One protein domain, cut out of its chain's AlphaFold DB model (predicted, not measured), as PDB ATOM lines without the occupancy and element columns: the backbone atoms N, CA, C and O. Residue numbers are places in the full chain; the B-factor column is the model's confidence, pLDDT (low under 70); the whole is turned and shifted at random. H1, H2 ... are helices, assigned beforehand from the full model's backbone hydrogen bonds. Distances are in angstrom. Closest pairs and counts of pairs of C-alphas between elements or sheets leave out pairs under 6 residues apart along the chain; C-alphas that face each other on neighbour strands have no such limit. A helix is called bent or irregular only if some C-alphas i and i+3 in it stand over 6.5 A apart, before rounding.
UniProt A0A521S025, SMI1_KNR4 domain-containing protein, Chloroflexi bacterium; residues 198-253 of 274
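This is residues 198 to 253 of the 274 residues of the protein "SMI1_KNR4 domain-containing protein" of Chloroflexi bacterium (UniProt A0A521S025). Two helices, H2 and H4, lie side by side and run opposite ways as the body of the domain; the short helix H3 sits in the turn beyond one end of the pair, where the chain folds back, and H1 leads away from the other end as an arm, whose residues 198 to 207 stick out free. This arm makes much of the length, and the body without those residues spans 32 by 18 by 14 A. The printed part has 56 residues with four named helices, in the order H1, H2, H3, H4, and no named strand; the class is all helix, with 43 of the printed residues in the helices. The whole is loose, with a radius of gyration of the C-alphas of 14.0 A, and the C-alphas span 44 by 17 by 16 A along their three main axes.

The longest helix by residues is H2, residues 211 to 225, from Pro 211 to Leu 225. Its first C-alpha is at (83.629, 145.556, 110.419) and its last at (67.441, 137.473, 120.541), 20.7 A apart. H4, residues 243 to 253, runs from Trp 243 to Gly 253 and measures 15.1 A from first to last C-alpha; C-alpha 253 is at (85.690, 137.043, 114.853). Between these two in the chain comes H3, residues 230 to 235, from Pro 230 to Glu 235, with six residues and 8.8 A from first to last C-alpha. Before H2 comes H1, residues 198 to 208, from Ala 198 to Ala 208, which measures 15.0 A and begins with C-alpha 198 at (79.172, 144.262, 88.800). No helix is bent.

H2 and H4 touch, with 16 pairs of C-alphas within 8 A. Their closest C-alphas are those of Ala 218 and Leu 248, 5.5 A apart, and their centres are 9.2 A apart. The two helices stand at a shallow tilt of 22 degrees and run opposite ways. Beyond Leu 225, H2 and H3 are close but not clearly touching: their closest C-alphas, those of Leu 225 and Arg 233, are 7.1 A apart. H3 stands to H2 at a steep tilt of 65 degrees, and the two run opposite ways. H3 touches no helix, and H3 and H4 are apart although they follow each other in the chain. On the other side in the chain, H1 and H2 are close but not clearly touching, with 2 pairs of C-alphas within 8 A; the closest are those of Arg 207 and Asn 213, 6.9 A apart. H1 and H2 stand at a steep tilt of 58 degrees and run the same way, with their centres 19.5 A apart. H1 is apart from H3 and from H4. In H1, H2, H3 and H4 every O i to N i+4 pair is within hydrogen-bond range.

The two C-alphas farthest apart in the domain are those of Glu 199 and Ala 231, at 44.0 A, while the C-alphas of Ala 198 and Gly 253 are 27.8 A apart. The outline is a rod, and residues 198 to 207, which belong to H1, stand free. Without them the body has 46 residues and a radius of gyration of 10.9 A. The printed part runs from 198 to 253 and has no cut. The link from H1 to H2, with 2 residues, and the link from H2 to H3, with 4 residues, are tight; the link from H3 to H4, with 7 residues, is short, and no link is long. The mean pLDDT of the printed part is 87.9, and no printed residue is under 70; the mean is 82 for H1 and 93 for H3.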
ATOM      1  N   ALA A 198      78.146 145.076  88.164       73.81
ATOM      2  CA  ALA A 198      79.172 144.262  88.800       73.81
ATOM      3  C   ALA A 198      79.984 145.056  89.836       73.81
ATOM      4  O   ALA A 198      80.104 144.623  90.978       73.81
ATOM      5  N   GLU A 199      80.470 146.251  89.492       76.25
ATOM      6  CA  GLU A 199      81.219 147.101  90.426       76.25
ATOM      7  C   GLU A 199      80.353 147.601  91.587       76.25
ATOM      8  O   GLU A 199      80.817 147.653  92.726       76.25
ATOM      9  N   ARG A 200      79.077 147.927  91.343       81.69
ATOM     10  CA  ARG A 200      78.130 148.272  92.416       81.69
ATOM     11  C   ARG A 200      77.899 147.087  93.350       81.69
ATOM     12  O   ARG A 200      77.928 147.274  94.563       81.69
ATOM     13  N   LYS A 201      77.727 145.878  92.802       79.75
ATOM     14  CA  LYS A 201      77.597 144.640  93.583       79.75
ATOM     15  C   LYS A 201      78.863 144.366  94.400       79.75
ATOM     16  O   LYS A 201      78.751 144.060  95.581       79.75
ATOM     17  N   ALA A 202      80.046 144.547  93.817       80.88
ATOM     18  CA  ALA A 202      81.320 144.389  94.516       80.88
ATOM     19  C   ALA A 202      81.466 145.391  95.674       80.88
ATOM     20  O   ALA A 202      81.760 144.991  96.798       80.88
ATOM     21  N   ARG A 203      81.169 146.679  95.447       83.56
ATOM     22  CA  ARG A 203      81.173 147.698  96.515       83.56
ATOM     23  C   ARG A 203      80.163 147.380  97.615       83.56
ATOM     24  O   ARG A 203      80.468 147.572  98.790       83.56
ATOM     25  N   TRP A 204      78.977 146.898  97.247       86.94
ATOM     26  CA  TRP A 204      77.974 146.470  98.216       86.94
ATOM     27  C   TRP A 204      78.468 145.286  99.051       86.94
ATOM     28  O   TRP A 204      78.367 145.358 100.268       86.94
ATOM     29  N   LEU A 205      79.072 144.260  98.440       87.69
ATOM     30  CA  LEU A 205      79.631 143.108  99.160       87.69
ATOM     31  C   LEU A 205      80.741 143.522 100.135       87.69
ATOM     32  O   LEU A 205      80.719 143.110 101.292       87.69
ATOM     33  N   VAL A 206      81.660 144.394  99.708       85.69
ATOM     34  CA  VAL A 206      82.715 144.939 100.582       85.69
ATOM     35  C   VAL A 206      82.108 145.705 101.760       85.69
ATOM     36  O   VAL A 206      82.514 145.514 102.904       85.69
ATOM     37  N   ARG A 207      81.098 146.547 101.510       85.19
ATOM     38  CA  ARG A 207      80.414 147.299 102.571       85.19
ATOM     39  C   ARG A 207      79.631 146.379 103.507       85.19
ATOM     40  O   ARG A 207      79.697 146.568 104.721       85.19
ATOM     41  N   ALA A 208      78.925 145.390 102.967       83.56
ATOM     42  CA  ALA A 208      78.150 144.417 103.727       83.56
ATOM     43  C   ALA A 208      79.051 143.576 104.640       83.56
ATOM     44  O   ALA A 208      78.698 143.329 105.792       83.56
ATOM     45  N   GLY A 209      80.242 143.218 104.155       85.56
ATOM     46  CA  GLY A 209      81.268 142.518 104.919       85.56
ATOM     47  C   GLY A 209      82.152 143.414 105.789       85.56
ATOM     48  O   GLY A 209      83.056 142.886 106.423       85.56
ATOM     49  N   SER A 210      81.953 144.735 105.839       87.19
ATOM     50  CA  SER A 210      82.820 145.635 106.621       87.19
ATOM     51  C   SER A 210      82.670 145.427 108.139       87.19
ATOM     52  O   SER A 210      81.566 145.111 108.590       87.19
ATOM     53  N   PRO A 211      83.719 145.668 108.958       87.31
ATOM     54  CA  PRO A 211      83.629 145.556 110.419       87.31
ATOM     55  C   PRO A 211      82.488 146.385 111.022       87.31
ATOM     56  O   PRO A 211      81.752 145.901 111.876       87.31
ATOM     57  N   ALA A 212      82.275 147.603 110.514       85.31
ATOM     58  CA  ALA A 212      81.181 148.467 110.954       85.31
ATOM     59  C   ALA A 212      79.802 147.851 110.669       85.31
ATOM     60  O   ALA A 212      78.919 147.880 111.524       85.31
ATOM     61  N   ASN A 213      79.609 147.264 109.483       85.88
ATOM     62  CA  ASN A 213      78.340 146.624 109.149       85.88
ATOM     63  C   ASN A 213      78.137 145.317 109.929       85.88
ATOM     64  O   ASN A 213      77.025 145.058 110.381       85.88
ATOM     65  N   ARG A 214      79.204 144.538 110.162       87.94
ATOM     66  CA  ARG A 214      79.158 143.359 111.041       87.94
ATOM     67  C   ARG A 214      78.755 143.737 112.464       87.94
ATOM     68  O   ARG A 214      77.849 143.113 113.000       87.94
ATOM     69  N   ALA A 215      79.304 144.818 113.021       86.81
ATOM     70  CA  ALA A 215      78.913 145.323 114.338       86.81
ATOM     71  C   ALA A 215      77.438 145.769 114.393       86.81
ATOM     72  O   ALA A 215      76.744 145.500 115.373       86.81
ATOM     73  N   ILE A 216      76.930 146.421 113.338       87.75
ATOM     74  CA  ILE A 216      75.505 146.780 113.235       87.75
ATOM     75  C   ILE A 216      74.629 145.522 113.209       87.75
ATOM     76  O   ILE A 216      73.625 145.468 113.921       87.75
ATOM     77  N   MET A 217      74.997 144.518 112.410       88.88
ATOM     78  CA  MET A 217      74.256 143.258 112.331       88.88
ATOM     79  C   MET A 217      74.294 142.503 113.659       88.88
ATOM     80  O   MET A 217      73.244 142.079 114.122       88.88
ATOM     81  N   ALA A 218      75.451 142.435 114.319       88.69
ATOM     82  CA  ALA A 218      75.605 141.788 115.616       88.69
ATOM     83  C   ALA A 218      74.698 142.429 116.680       88.69
ATOM     84  O   ALA A 218      73.961 141.733 117.370       88.69
ATOM     85  N   ARG A 219      74.652 143.768 116.745       90.00
ATOM     86  CA  ARG A 219      73.744 144.497 117.652       90.00
ATOM     87  C   ARG A 219      72.272 144.226 117.354       90.00
ATOM     88  O   ARG A 219      71.487 144.077 118.283       90.00
ATOM     89  N   LYS A 220      71.889 144.162 116.074       91.94
ATOM     90  CA  LYS A 220      70.514 143.814 115.679       91.94
ATOM     91  C   LYS A 220      70.159 142.382 116.070       91.94
ATOM     92  O   LYS A 220      69.066 142.171 116.582       91.94
ATOM     93  N   SER A 221      71.073 141.433 115.872       90.81
ATOM     94  CA  SER A 221      70.886 140.039 116.281       90.81
ATOM     95  C   SER A 221      70.745 139.921 117.797       90.81
ATOM     96  O   SER A 221      69.817 139.271 118.259       90.81
ATOM     97  N   VAL A 222      71.584 140.616 118.577       92.56
ATOM     98  CA  VAL A 222      71.446 140.670 120.042       92.56
ATOM     99  C   VAL A 222      70.092 141.255 120.447       92.56
ATOM    100  O   VAL A 222      69.391 140.660 121.257       92.56
ATOM    101  N   ALA A 223      69.677 142.376 119.851       93.62
ATOM    102  CA  ALA A 223      68.387 142.994 120.159       93.62
ATOM    103  C   ALA A 223      67.192 142.085 119.817       93.62
ATOM    104  O   ALA A 223      66.227 142.045 120.572       93.62
ATOM    105  N   MET A 224      67.260 141.347 118.706       94.12
ATOM    106  CA  MET A 224      66.235 140.371 118.323       94.12
ATOM    107  C   MET A 224      66.205 139.178 119.286       94.12
ATOM    108  O   MET A 224      65.142 138.776 119.741       94.12
ATOM    109  N   LEU A 225      67.360 138.614 119.627       91.75
ATOM    110  CA  LEU A 225      67.441 137.473 120.541       91.75
ATOM    111  C   LEU A 225      67.018 137.853 121.967       91.75
ATOM    112  O   LEU A 225      66.455 137.026 122.675       91.75
ATOM    113  N   ALA A 226      67.207 139.111 122.371       92.25
ATOM    114  CA  ALA A 226      66.739 139.615 123.660       92.25
ATOM    115  C   ALA A 226      65.205 139.600 123.802       92.25
ATOM    116  O   ALA A 226      64.709 139.627 124.926       92.25
ATOM    117  N   THR A 227      64.445 139.549 122.698       95.00
ATOM    118  CA  THR A 227      62.980 139.403 122.751       95.00
ATOM    119  C   THR A 227      62.520 137.949 122.849       95.00
ATOM    120  O   THR A 227      61.326 137.714 123.006       95.00
ATOM    121  N   MET A 228      63.432 136.981 122.725       94.56
ATOM    122  CA  MET A 228      63.126 135.553 122.809       94.56
ATOM    123  C   MET A 228      63.220 135.068 124.258       94.56
ATOM    124  O   MET A 228      64.020 135.561 125.063       94.56
ATOM    125  N   SER A 229      62.416 134.069 124.601       95.56
ATOM    126  CA  SER A 229      62.495 133.413 125.902       95.56
ATOM    127  C   SER A 229      63.835 132.672 126.074       95.56
ATOM    128  O   SER A 229      64.539 132.383 125.101       95.56
ATOM    129  N   PRO A 230      64.240 132.366 127.319       93.56
ATOM    130  CA  PRO A 230      65.434 131.558 127.573       93.56
ATOM    131  C   PRO A 230      65.391 130.181 126.896       93.56
ATOM    132  O   PRO A 230      66.389 129.768 126.317       93.56
ATOM    133  N   ALA A 231      64.234 129.507 126.903       92.94
ATOM    134  CA  ALA A 231      64.073 128.199 126.266       92.94
ATOM    135  C   ALA A 231      64.291 128.270 124.747       92.94
ATOM    136  O   ALA A 231      65.045 127.476 124.197       92.94
ATOM    137  N   GLU A 232      63.721 129.279 124.085       91.81
ATOM    138  CA  GLU A 232      63.903 129.485 122.642       91.81
ATOM    139  C   GLU A 232      65.361 129.815 122.282       91.81
ATOM    140  O   GLU A 232      65.858 129.392 121.243       91.81
ATOM    141  N   ARG A 233      66.092 130.540 123.141       94.56
ATOM    142  CA  ARG A 233      67.535 130.772 122.943       94.56
ATOM    143  C   ARG A 233      68.361 129.503 123.163       94.56
ATOM    144  O   ARG A 233      69.308 129.270 122.413       94.56
ATOM    145  N   ALA A 234      67.987 128.671 124.131       91.56
ATOM    146  CA  ALA A 234      68.633 127.383 124.374       91.56
ATOM    147  C   ALA A 234      68.439 126.413 123.194       91.56
ATOM    148  O   ALA A 234      69.376 125.702 122.832       91.56
ATOM    149  N   GLU A 235      67.278 126.436 122.531       94.56
ATOM    150  CA  GLU A 235      67.041 125.686 121.285       94.56
ATOM    151  C   GLU A 235      67.977 126.122 120.145       94.56
ATOM    152  O   GLU A 235      68.360 125.307 119.306       94.56
ATOM    153  N   LEU A 236      68.411 127.387 120.143       90.62
ATOM    154  CA  LEU A 236      69.423 127.914 119.220       90.62
ATOM    155  C   LEU A 236      70.868 127.605 119.660       90.62
ATOM    156  O   LEU A 236      71.812 128.059 119.013       90.62
ATOM    157  N   GLY A 237      71.058 126.845 120.745       92.75
ATOM    158  CA  GLY A 237      72.367 126.475 121.284       92.75
ATOM    159  C   GLY A 237      73.083 127.605 122.029       92.75
ATOM    160  O   GLY A 237      74.300 127.542 122.206       92.75
ATOM    161  N   LEU A 238      72.360 128.650 122.437       92.00
ATOM    162  CA  LEU A 238      72.923 129.762 123.198       92.00
ATOM    163  C   LEU A 238      72.894 129.462 124.709       92.00
ATOM    164  O   LEU A 238      71.926 128.870 125.190       92.00
ATOM    165  N   PRO A 239      73.924 129.873 125.472       91.25
ATOM    166  CA  PRO A 239      73.930 129.711 126.923       91.25
ATOM    167  C   PRO A 239      72.877 130.605 127.595       91.25
ATOM    168  O   PRO A 239      72.444 131.611 127.037       91.25
ATOM    169  N   GLU A 240      72.484 130.258 128.820       85.62
ATOM    170  CA  GLU A 240      71.494 131.033 129.581       85.62
ATOM    171  C   GLU A 240      72.026 132.423 129.973       85.62
ATOM    172  O   GLU A 240      71.316 133.424 129.861       85.62
ATOM    173  N   GLU A 241      73.309 132.504 130.330       89.50
ATOM    174  CA  GLU A 241      74.013 133.746 130.654       89.50
ATOM    175  C   GLU A 241      75.144 134.023 129.653       89.50
ATOM    176  O   GLU A 241      75.820 133.110 129.177       89.50
ATOM    177  N   GLY A 242      75.368 135.302 129.328       89.44
ATOM    178  CA  GLY A 242      76.483 135.739 128.477       89.44
ATOM    179  C   GLY A 242      76.349 135.406 126.986       89.44
ATOM    180  O   GLY A 242      77.311 135.572 126.231       89.44
ATOM    181  N   TRP A 243      75.176 134.962 126.529       92.19
ATOM    182  CA  TRP A 243      74.903 134.659 125.119       92.19
ATOM    183  C   TRP A 243      75.080 135.874 124.202       92.19
ATOM    184  O   TRP A 243      75.417 135.708 123.030       92.19
ATOM    185  N   GLU A 244      74.904 137.098 124.711       90.31
ATOM    186  CA  GLU A 244      75.121 138.328 123.950       90.31
ATOM    187  C   GLU A 244      76.560 138.395 123.442       90.31
ATOM    188  O   GLU A 244      76.798 138.734 122.283       90.31
ATOM    189  N   GLN A 245      77.517 138.022 124.297       88.69
ATOM    190  CA  GLN A 245      78.932 138.014 123.952       88.69
ATOM    191  C   GLN A 245      79.235 136.922 122.924       88.69
ATOM    192  O   GLN A 245      79.920 137.199 121.947       88.69
ATOM    193  N   VAL A 246      78.638 135.735 123.066       88.06
ATOM    194  CA  VAL A 246      78.766 134.643 122.082       88.06
ATOM    195  C   VAL A 246      78.280 135.085 120.697       88.06
ATOM    196  O   VAL A 246      78.927 134.819 119.685       88.06
ATOM    197  N   VAL A 247      77.159 135.809 120.627       87.12
ATOM    198  CA  VAL A 247      76.624 136.347 119.365       87.12
ATOM    199  C   VAL A 247      77.536 137.434 118.793       87.12
ATOM    200  O   VAL A 247      77.786 137.449 117.588       87.12
ATOM    201  N   LEU A 248      78.049 138.336 119.633       86.94
ATOM    202  CA  LEU A 248      78.986 139.376 119.204       86.94
ATOM    203  C   LEU A 248      80.293 138.770 118.667       86.94
ATOM    204  O   LEU A 248      80.736 139.168 117.587       86.94
ATOM    205  N   ASP A 249      80.859 137.784 119.360       86.38
ATOM    206  CA  ASP A 249      82.109 137.113 118.988       86.38
ATOM    207  C   ASP A 249      81.950 136.331 117.677       86.38
ATOM    208  O   ASP A 249      82.778 136.461 116.773       86.38
ATOM    209  N   ASN A 250      80.826 135.628 117.499       85.88
ATOM    210  CA  ASN A 250      80.513 134.913 116.257       85.88
ATOM    211  C   ASN A 250      80.395 135.840 115.034       85.88
ATOM    212  O   ASN A 250      80.713 135.437 113.915       85.88
ATOM    213  N   TYR A 251      79.943 137.085 115.218       80.75
ATOM    214  CA  TYR A 251      79.822 138.061 114.126       80.75
ATOM    215  C   TYR A 251      81.101 138.868 113.871       80.75
ATOM    216  O   TYR A 251      81.308 139.352 112.752       80.75
ATOM    217  N   MET A 252      81.936 139.067 114.892       76.81
ATOM    218  CA  MET A 252      83.114 139.933 114.812       76.81
ATOM    219  C   MET A 252      84.415 139.157 114.555       76.81
ATOM    220  O   MET A 252      85.334 139.739 113.971       76.81
ATOM    221  N   GLY A 253      84.471 137.861 114.893       71.88
ATOM    222  CA  GLY A 253      85.690 137.043 114.853       71.88
ATOM    223  C   GLY A 253      86.794 137.588 115.771       71.88
ATOM    224  O   GLY A 253      86.551 138.493 116.568       71.88
TER     225      GLY A 253